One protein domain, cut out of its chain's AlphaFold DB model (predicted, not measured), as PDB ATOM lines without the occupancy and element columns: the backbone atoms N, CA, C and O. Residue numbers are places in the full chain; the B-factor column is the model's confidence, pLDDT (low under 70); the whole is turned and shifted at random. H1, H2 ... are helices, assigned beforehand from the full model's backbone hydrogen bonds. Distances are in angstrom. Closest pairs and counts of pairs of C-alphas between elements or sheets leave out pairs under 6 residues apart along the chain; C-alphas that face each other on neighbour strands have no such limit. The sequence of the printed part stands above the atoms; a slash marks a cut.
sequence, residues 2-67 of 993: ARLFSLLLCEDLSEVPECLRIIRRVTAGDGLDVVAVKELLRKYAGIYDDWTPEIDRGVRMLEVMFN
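AT A GLANCE: This is residues 2 to 67 of the 993 residues of the protein "Hypothetical protein" of Pseudo-nitzschia australis (UniProt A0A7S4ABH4). Four helices follow the chain as a zigzag: H3 lies between H4, packed slantwise on one side of it, and the pair H1 and H2 towards the other side. H1 packs steeply on H2, and H1 and H4 are far ends of the arrangement, apart from each other. The printed part has 66 residues with four named helices, H1 to H4, and no named strand; its class is all helix. It is compact, with a radius of gyration of the C-alphas of 11.6 A and spans of 32 by 26 by 14 A.

IN THESE COORDINATES: Find C-alpha 2 at (-44.014, 20.239, 16.346); from there H1 runs through residues 2 to 10. H2, residues 16 to 27, is 15.9 A long. H3, residues 34 to 44, is 15.5 A long and starts at C-alpha 34, (-43.321, 8.964, 27.954). H4, residues 52 to 66, is the longest at 20.8 A and ends at C-alpha 66, (-53.404, 10.782, 25.201).

HOW THE PARTS SIT: Begin with H3, the hub, which touches three helices. H3 and H4 form a helical hairpin at a steep tilt of 45 degrees, closest at the C-alphas of Val 34 and Val 59, 6.6 A apart. H2 and H3, also a helical hairpin, only just touch, with 3 pairs of C-alphas within 8 A and residues 18 to 22 of H2 alone; Ile 22 and Ala 36 have the closest C-alphas, 7.4 A. H1 and H3 only just touch, only at their ends, closest at the C-alphas of Cys 10 and Tyr 44, 5.9 A. H1 touches H2 at a steep tilt of 57 degrees, closest at the C-alphas of Ala 2 and Leu 20, 5.0 A. In H1, H2, H3 and H4 every O i to N i+4 pair is within hydrogen-bond range.

THE WHOLE: Look for the two farthest C-alphas, Ala 28 and Asp 50, 32.8 A apart. The printed part has no cut; the H1 to H2 link is tight and the other two are short. The mean pLDDT of the printed part is 91.5, and no printed residue is under 70.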
ATOM      1  N   ALA A   2     -45.392  20.674  16.032       87.00
ATOM      2  CA  ALA A   2     -44.014  20.239  16.346       87.00
ATOM      3  C   ALA A   2     -42.983  21.387  16.389       87.00
ATOM      4  O   ALA A   2     -42.237  21.500  17.352       87.00
ATOM      5  N   ARG A   3     -43.012  22.297  15.400       87.81
ATOM      6  CA  ARG A   3     -42.200  23.531  15.403       87.81
ATOM      7  C   ARG A   3     -42.437  24.400  16.640       87.81
ATOM      8  O   ARG A   3     -41.482  24.883  17.220       87.81
ATOM      9  N   LEU A   4     -43.696  24.563  17.054       86.25
ATOM     10  CA  LEU A   4     -44.050  25.339  18.244       86.25
ATOM     11  C   LEU A   4     -43.525  24.671  19.521       86.25
ATOM     12  O   LEU A   4     -42.945  25.355  20.348       86.25
ATOM     13  N   PHE A   5     -43.684  23.354  19.666       87.12
ATOM     14  CA  PHE A   5     -43.134  22.620  20.809       87.12
ATOM     15  C   PHE A   5     -41.606  22.696  20.858       87.12
ATOM     16  O   PHE A   5     -41.064  22.976  21.919       87.12
ATOM     17  N   SER A   6     -40.931  22.528  19.717       88.94
ATOM     18  CA  SER A   6     -39.477  22.700  19.620       88.94
ATOM     19  C   SER A   6     -39.063  24.114  20.030       88.94
ATOM     20  O   SER A   6     -38.197  24.257  20.880       88.94
ATOM     21  N   LEU A   7     -39.733  25.157  19.523       88.94
ATOM     22  CA  LEU A   7     -39.433  26.546  19.894       88.94
ATOM     23  C   LEU A   7     -39.704  26.833  21.377       88.94
ATOM     24  O   LEU A   7     -38.936  27.548  22.004       88.94
ATOM     25  N   LEU A   8     -40.786  26.295  21.943       86.81
ATOM     26  CA  LEU A   8     -41.134  26.501  23.352       86.81
ATOM     27  C   LEU A   8     -40.179  25.780  24.307       86.81
ATOM     28  O   LEU A   8     -39.936  26.280  25.399       86.81
ATOM     29  N   LEU A   9     -39.690  24.600  23.925       87.38
ATOM     30  CA  LEU A   9     -38.856  23.763  24.789       87.38
ATOM     31  C   LEU A   9     -37.364  24.016  24.584       87.38
ATOM     32  O   LEU A   9     -36.618  24.001  25.553       87.38
ATOM     33  N   CYS A  10     -36.940  24.244  23.342       87.94
ATOM     34  CA  CYS A  10     -35.532  24.294  22.936       87.94
ATOM     35  C   CYS A  10     -35.087  25.693  22.487       87.94
ATOM     36  O   CYS A  10     -33.921  25.866  22.151       87.94
ATOM     37  N   GLU A  11     -36.007  26.664  22.410       89.31
ATOM     38  CA  GLU A  11     -35.786  28.008  21.841       89.31
ATOM     39  C   GLU A  11     -35.364  28.006  20.353       89.31
ATOM     40  O   GLU A  11     -35.081  29.055  19.773       89.31
ATOM     41  N   ASP A  12     -35.381  26.840  19.695       92.44
ATOM     42  CA  ASP A  12     -35.008  26.650  18.293       92.44
ATOM     43  C   ASP A  12     -35.816  25.525  17.602       92.44
ATOM     44  O   ASP A  12     -36.790  24.988  18.136       92.44
ATOM     45  N   LEU A  13     -35.446  25.188  16.360       92.06
ATOM     46  CA  LEU A  13     -36.091  24.144  15.550       92.06
ATOM     47  C   LEU A  13     -35.308  22.815  15.511       92.06
ATOM     48  O   LEU A  13     -35.599  21.971  14.661       92.06
ATOM     49  N   SER A  14     -34.311  22.624  16.381       92.62
ATOM     50  CA  SER A  14     -33.416  21.458  16.346       92.62
ATOM     51  C   SER A  14     -34.129  20.142  16.671       92.62
ATOM     52  O   SER A  14     -33.824  19.116  16.066       92.62
ATOM     53  N   GLU A  15     -35.143  20.185  17.538       93.62
ATOM     54  CA  GLU A  15     -35.890  19.011  18.008       93.62
ATOM     55  C   GLU A  15     -37.240  18.813  17.309       93.62
ATOM     56  O   GLU A  15     -38.061  17.986  17.714       93.62
ATOM     57  N   VAL A  16     -37.491  19.529  16.208       91.56
ATOM     58  CA  VAL A  16     -38.699  19.323  15.395       91.56
ATOM     59  C   VAL A  16     -38.898  17.855  14.994       91.56
ATOM     60  O   VAL A  16     -40.043  17.404  15.096       91.56
ATOM     61  N   PRO A  17     -37.869  17.088  14.568       92.62
ATOM     62  CA  PRO A  17     -38.044  15.677  14.222       92.62
ATOM     63  C   PRO A  17     -38.562  14.832  15.391       92.62
ATOM     64  O   PRO A  17     -39.471  14.020  15.205       92.62
ATOM     65  N   GLU A  18     -38.041  15.061  16.597       92.69
ATOM     66  CA  GLU A  18     -38.406  14.295  17.787       92.69
ATOM     67  C   GLU A  18     -39.793  14.693  18.308       92.69
ATOM     68  O   GLU A  18     -40.656  13.836  18.518       92.69
ATOM     69  N   CYS A  19     -40.087  15.998  18.389       92.31
ATOM     70  CA  CYS A  19     -41.433  16.486  18.696       92.31
ATOM     71  C   CYS A  19     -42.473  15.966  17.691       92.31
ATOM     72  O   CYS A  19     -43.583  15.598  18.078       92.31
ATOM     73  N   LEU A  20     -42.132  15.920  16.398       92.44
ATOM     74  CA  LEU A  20     -43.014  15.391  15.357       92.44
ATOM     75  C   LEU A  20     -43.260  13.891  15.539       92.44
ATOM     76  O   LEU A  20     -44.397  13.450  15.378       92.44
ATOM     77  N   ARG A  21     -42.234  13.115  15.910       94.19
ATOM     78  CA  ARG A  21     -42.361  11.685  16.220       94.19
ATOM     79  C   ARG A  21     -43.335  11.447  17.376       94.19
ATOM     80  O   ARG A  21     -44.224  10.605  17.251       94.19
ATOM     81  N   ILE A  22     -43.214  12.219  18.459       94.12
ATOM     82  CA  ILE A  22     -44.110  12.145  19.624       94.12
ATOM     83  C   ILE A  22     -45.547  12.506  19.222       94.12
ATOM     84  O   ILE A  22     -46.472  11.751  19.516       94.12
ATOM     85  N   ILE A  23     -45.736  13.625  18.514       92.00
ATOM     86  CA  ILE A  23     -47.063  14.076  18.073       92.00
ATOM     87  C   ILE A  23     -47.714  13.031  17.168       92.00
ATOM     88  O   ILE A  23     -48.858  12.677  17.420       92.00
ATOM     89  N   ARG A  24     -46.988  12.493  16.177       91.88
ATOM     90  CA  ARG A  24     -47.497  11.458  15.260       91.88
ATOM     91  C   ARG A  24     -47.984  10.218  15.996       91.88
ATOM     92  O   ARG A  24     -49.018   9.672  15.634       91.88
ATOM     93  N   ARG A  25     -47.262   9.783  17.029       94.75
ATOM     94  CA  ARG A  25     -47.676   8.643  17.853       94.75
ATOM     95  C   ARG A  25     -49.001   8.922  18.572       94.75
ATOM     96  O   ARG A  25     -49.884   8.067  18.584       94.75
ATOM     97  N   VAL A  26     -49.173  10.137  19.098       93.38
ATOM     98  CA  VAL A  26     -50.433  10.573  19.719       93.38
ATOM     99  C   VAL A  26     -51.564  10.643  18.688       93.38
ATOM    100  O   VAL A  26     -52.623  10.065  18.927       93.38
ATOM    101  N   THR A  27     -51.359  11.277  17.528       91.88
ATOM    102  CA  THR A  27     -52.381  11.336  16.467       91.88
ATOM    103  C   THR A  27     -52.717   9.965  15.891       91.88
ATOM    104  O   THR A  27     -53.865   9.755  15.525       91.88
ATOM    105  N   ALA A  28     -51.779   9.015  15.865       92.31
ATOM    106  CA  ALA A  28     -52.012   7.621  15.478       92.31
ATOM    107  C   ALA A  28     -52.768   6.798  16.544       92.31
ATOM    108  O   ALA A  28     -53.015   5.604  16.357       92.31
ATOM    109  N   GLY A  29     -53.119   7.405  17.684       91.69
ATOM    110  CA  GLY A  29     -53.774   6.723  18.798       91.69
ATOM    111  C   GLY A  29     -52.869   5.728  19.534       91.69
ATOM    112  O   GLY A  29     -53.367   4.953  20.344       91.69
ATOM    113  N   ASP A  30     -51.554   5.745  19.292       93.81
ATOM    114  CA  ASP A  30     -50.560   4.885  19.957       93.81
ATOM    115  C   ASP A  30     -50.084   5.462  21.305       93.81
ATOM    116  O   ASP A  30     -49.232   4.876  21.985       93.81
ATOM    117  N   GLY A  31     -50.640   6.612  21.688       93.00
ATOM    118  CA  GLY A  31     -50.400   7.252  22.968       93.00
ATOM    119  C   GLY A  31     -49.147   8.124  23.027       93.00
ATOM    120  O   GLY A  31     -48.455   8.346  22.032       93.00
ATOM    121  N   LEU A  32     -48.867   8.645  24.219       94.69
ATOM    122  CA  LEU A  32     -47.711   9.498  24.479       94.69
ATOM    123  C   LEU A  32     -46.451   8.649  24.682       94.69
ATOM    124  O   LEU A  32     -46.428   7.739  25.510       94.69
ATOM    125  N   ASP A  33     -45.370   8.975  23.973       95.12
ATOM    126  CA  ASP A  33     -44.059   8.375  24.228       95.12
ATOM    127  C   ASP A  33     -43.420   8.993  25.481       95.12
ATOM    128  O   ASP A  33     -42.669   9.963  25.410       95.12
ATOM    129  N   VAL A  34     -43.762   8.446  26.649       95.06
ATOM    130  CA  VAL A  34     -43.321   8.964  27.954       95.06
ATOM    131  C   VAL A  34     -41.801   9.048  28.065       95.06
ATOM    132  O   VAL A  34     -41.292  10.003  28.645       95.06
ATOM    133  N   VAL A  35     -41.070   8.069  27.523       95.81
ATOM    134  CA  VAL A  35     -39.602   8.040  27.601       95.81
ATOM    135  C   VAL A  35     -39.023   9.200  26.802       95.81
ATOM    136  O   VAL A  35     -38.260   9.993  27.345       95.81
ATOM    137  N   ALA A  36     -39.474   9.361  25.562       94.81
ATOM    138  CA  ALA A  36     -39.022  10.431  24.681       94.81
ATOM    139  C   ALA A  36     -39.334  11.829  25.222       94.81
ATOM    140  O   ALA A  36     -38.486  12.718  25.205       94.81
ATOM    141  N   VAL A  37     -40.545  12.020  25.756       94.62
ATOM    142  CA  VAL A  37     -40.939  13.287  26.385       94.62
ATOM    143  C   VAL A  37     -40.028  13.602  27.569       94.62
ATOM    144  O   VAL A  37     -39.574  14.734  27.700       94.62
ATOM    145  N   LYS A  38     -39.724  12.614  28.417       94.44
ATOM    146  CA  LYS A  38     -38.820  12.804  29.558       94.44
ATOM    147  C   LYS A  38     -37.390  13.100  29.131       94.44
ATOM    148  O   LYS A  38     -36.772  13.971  29.725       94.44
ATOM    149  N   GLU A  39     -36.867  12.413  28.120       94.62
ATOM    150  CA  GLU A  39     -35.528  12.681  27.585       94.62
ATOM    151  C   GLU A  39     -35.424  14.106  27.031       94.62
ATOM    152  O   GLU A  39     -34.463  14.814  27.332       94.62
ATOM    153  N   LEU A  40     -36.447  14.558  26.301       93.44
ATOM    154  CA  LEU A  40     -36.508  15.909  25.753       93.44
ATOM    155  C   LEU A  40     -36.625  16.970  26.860       93.44
ATOM    156  O   LEU A  40     -35.891  17.956  26.852       93.44
ATOM    157  N   LEU A  41     -37.479  16.740  27.863       93.12
ATOM    158  CA  LEU A  41     -37.584  17.616  29.032       93.12
ATOM    159  C   LEU A  41     -36.286  17.637  29.842       93.12
ATOM    160  O   LEU A  41     -35.845  18.707  30.231       93.12
ATOM    161  N   ARG A  42     -35.625  16.498  30.049       92.94
ATOM    162  CA  ARG A  42     -34.346  16.433  30.765       92.94
ATOM    163  C   ARG A  42     -33.231  17.178  30.042       92.94
ATOM    164  O   ARG A  42     -32.385  17.789  30.684       92.94
ATOM    165  N   LYS A  43     -33.220  17.113  28.712       93.38
ATOM    166  CA  LYS A  43     -32.201  17.761  27.886       93.38
ATOM    167  C   LYS A  43     -32.338  19.286  27.874       93.38
ATOM    168  O   LYS A  43     -31.315  19.963  27.860       93.38
ATOM    169  N   TYR A  44     -33.565  19.811  27.877       91.00
ATOM    170  CA  TYR A  44     -33.810  21.238  27.626       91.00
ATOM    171  C   TYR A  44     -34.453  22.007  28.784       91.00
ATOM    172  O   TYR A  44     -34.239  23.210  28.910       91.00
ATOM    173  N   ALA A  45     -35.186  21.347  29.681       87.69
ATOM    174  CA  ALA A  45     -35.670  21.987  30.896       87.69
ATOM    175  C   ALA A  45     -34.575  21.906  31.966       87.69
ATOM    176  O   ALA A  45     -34.432  20.895  32.646       87.69
ATOM    177  N   GLY A  46     -33.824  22.997  32.158       87.12
ATOM    178  CA  GLY A  46     -32.753  23.070  33.166       87.12
ATOM    179  C   GLY A  46     -33.211  22.799  34.607       87.12
ATOM    180  O   GLY A  46     -32.391  22.496  35.462       87.12
ATOM    181  N   ILE A  47     -34.522  22.856  34.862       87.62
ATOM    182  CA  ILE A  47     -35.158  22.521  36.144       87.62
ATOM    183  C   ILE A  47     -35.523  21.033  36.280       87.62
ATOM    184  O   ILE A  47     -36.070  20.645  37.310       87.62
ATOM    185  N   TYR A  48     -35.306  20.204  35.251       89.38
ATOM    186  CA  TYR A  48     -35.818  18.832  35.232       89.38
ATOM    187  C   TYR A  48     -35.239  17.985  36.356       89.38
ATOM    188  O   TYR A  48     -35.996  17.333  37.067       89.38
ATOM    189  N   ASP A  49     -33.918  18.005  36.539       89.75
ATOM    190  CA  ASP A  49     -33.268  17.202  37.579       89.75
ATOM    191  C   ASP A  49     -33.690  17.668  38.996       89.75
ATOM    192  O   ASP A  49     -33.852  16.839  39.891       89.75
ATOM    193  N   ASP A  50     -33.985  18.963  39.176       89.31
ATOM    194  CA  ASP A  50     -34.465  19.539  40.445       89.31
ATOM    195  C   ASP A  50     -35.942  19.205  40.742       89.31
ATOM    196  O   ASP A  50     -36.330  19.076  41.904       89.31
ATOM    197  N   TRP A  51     -36.769  19.050  39.701       88.44
ATOM    198  CA  TRP A  51     -38.224  18.825  39.777       88.44
ATOM    199  C   TRP A  51     -38.652  17.491  39.148       88.44
ATOM    200  O   TRP A  51     -39.783  17.342  38.672       88.44
ATOM    201  N   THR A  52     -37.748  16.507  39.108       92.00
ATOM    202  CA  THR A  52     -37.980  15.237  38.400       92.00
ATOM    203  C   THR A  52     -39.269  14.545  38.861       92.00
ATOM    204  O   THR A  52     -40.057  14.159  37.995       92.00
ATOM    205  N   PRO A  53     -39.562  14.400  40.173       89.00
ATOM    206  CA  PRO A  53     -40.788  13.741  40.625       89.00
ATOM    207  C   PRO A  53     -42.074  14.443  40.166       89.00
ATOM    208  O   PRO A  53     -43.064  13.781  39.842       89.00
ATOM    209  N   GLU A  54     -42.088  15.774  40.151       88.00
ATOM    210  CA  GLU A  54     -43.228  16.593  39.747       88.00
ATOM    211  C   GLU A  54     -43.457  16.524  38.243       88.00
ATOM    212  O   GLU A  54     -44.577  16.256  37.801       88.00
ATOM    213  N   ILE A  55     -42.391  16.703  37.462       88.50
ATOM    214  CA  ILE A  55     -42.454  16.645  36.003       88.50
ATOM    215  C   ILE A  55     -42.860  15.242  35.555       88.50
ATOM    216  O   ILE A  55     -43.754  15.101  34.724       88.50
ATOM    217  N   ASP A  56     -42.301  14.193  36.161       93.12
ATOM    218  CA  ASP A  56     -42.655  12.811  35.843       93.12
ATOM    219  C   ASP A  56     -44.134  12.501  36.089       93.12
ATOM    220  O   ASP A  56     -44.744  11.756  35.318       93.12
ATOM    221  N   ARG A  57     -44.733  13.071  37.139       90.56
ATOM    222  CA  ARG A  57     -46.177  12.947  37.378       90.56
ATOM    223  C   ARG A  57     -46.989  13.719  36.349       90.56
ATOM    224  O   ARG A  57     -47.973  13.172  35.858       90.56
ATOM    225  N   GLY A  58     -46.563  14.928  35.984       89.50
ATOM    226  CA  GLY A  58     -47.179  15.698  34.901       89.50
ATOM    227  C   GLY A  58     -47.179  14.925  33.579       89.50
ATOM    228  O   GLY A  58     -48.221  14.791  32.942       89.50
ATOM    229  N   VAL A  59     -46.051  14.308  33.215       93.44
ATOM    230  CA  VAL A  59     -45.947  13.464  32.013       93.44
ATOM    231  C   VAL A  59     -46.866  12.242  32.103       93.44
ATOM    232  O   VAL A  59     -47.534  11.922  31.123       93.44
ATOM    233  N   ARG A  60     -46.975  11.586  33.268       93.81
ATOM    234  CA  ARG A  60     -47.943  10.488  33.461       93.81
ATOM    235  C   ARG A  60     -49.397  10.953  33.320       93.81
ATOM    236  O   ARG A  60     -50.227  10.203  32.816       93.81
ATOM    237  N   MET A  61     -49.740  12.164  33.761       91.88
ATOM    238  CA  MET A  61     -51.090  12.709  33.554       91.88
ATOM    239  C   MET A  61     -51.370  12.901  32.059       91.88
ATOM    240  O   MET A  61     -52.423  12.483  31.575       91.88
ATOM    241  N   LEU A  62     -50.408  13.447  31.307       91.38
ATOM    242  CA  LEU A  62     -50.510  13.569  29.849       91.38
ATOM    243  C   LEU A  62     -50.616  12.197  29.168       91.38
ATOM    244  O   LEU A  62     -51.409  12.032  28.244       91.38
ATOM    245  N   GLU A  63     -49.879  11.195  29.649       94.88
ATOM    246  CA  GLU A  63     -49.993   9.812  29.180       94.88
ATOM    247  C   GLU A  63     -51.430   9.291  29.325       94.88
ATOM    248  O   GLU A  63     -51.992   8.768  28.366       94.88
ATOM    249  N   VAL A  64     -52.075   9.485  30.480       92.94
ATOM    250  CA  VAL A  64     -53.481   9.088  30.677       92.94
ATOM    251  C   VAL A  64     -54.414   9.821  29.707       92.94
ATOM    252  O   VAL A  64     -55.337   9.208  29.163       92.94
ATOM    253  N   MET A  65     -54.177  11.111  29.451       88.69
ATOM    254  CA  MET A  65     -54.992  11.899  28.521       88.69
ATOM    255  C   MET A  65     -54.876  11.396  27.079       88.69
ATOM    256  O   MET A  65     -55.902  11.224  26.417       88.69
ATOM    257  N   PHE A  66     -53.664  11.101  26.608       91.88
ATOM    258  CA  PHE A  66     -53.404  10.782  25.201       91.88
ATOM    259  C   PHE A  66     -53.406   9.285  24.872       91.88
ATOM    260  O   PHE A  66     -53.617   8.923  23.718       91.88
ATOM    261  N   ASN A  67     -53.246   8.393  25.851       92.56
ATOM    262  CA  ASN A  67     -53.271   6.956  25.584       92.56
ATOM    263  C   ASN A  67     -54.700   6.453  25.326       92.56
ATOM    264  O   ASN A  67     -55.653   6.892  25.989       92.56
TER     265      ASN A  67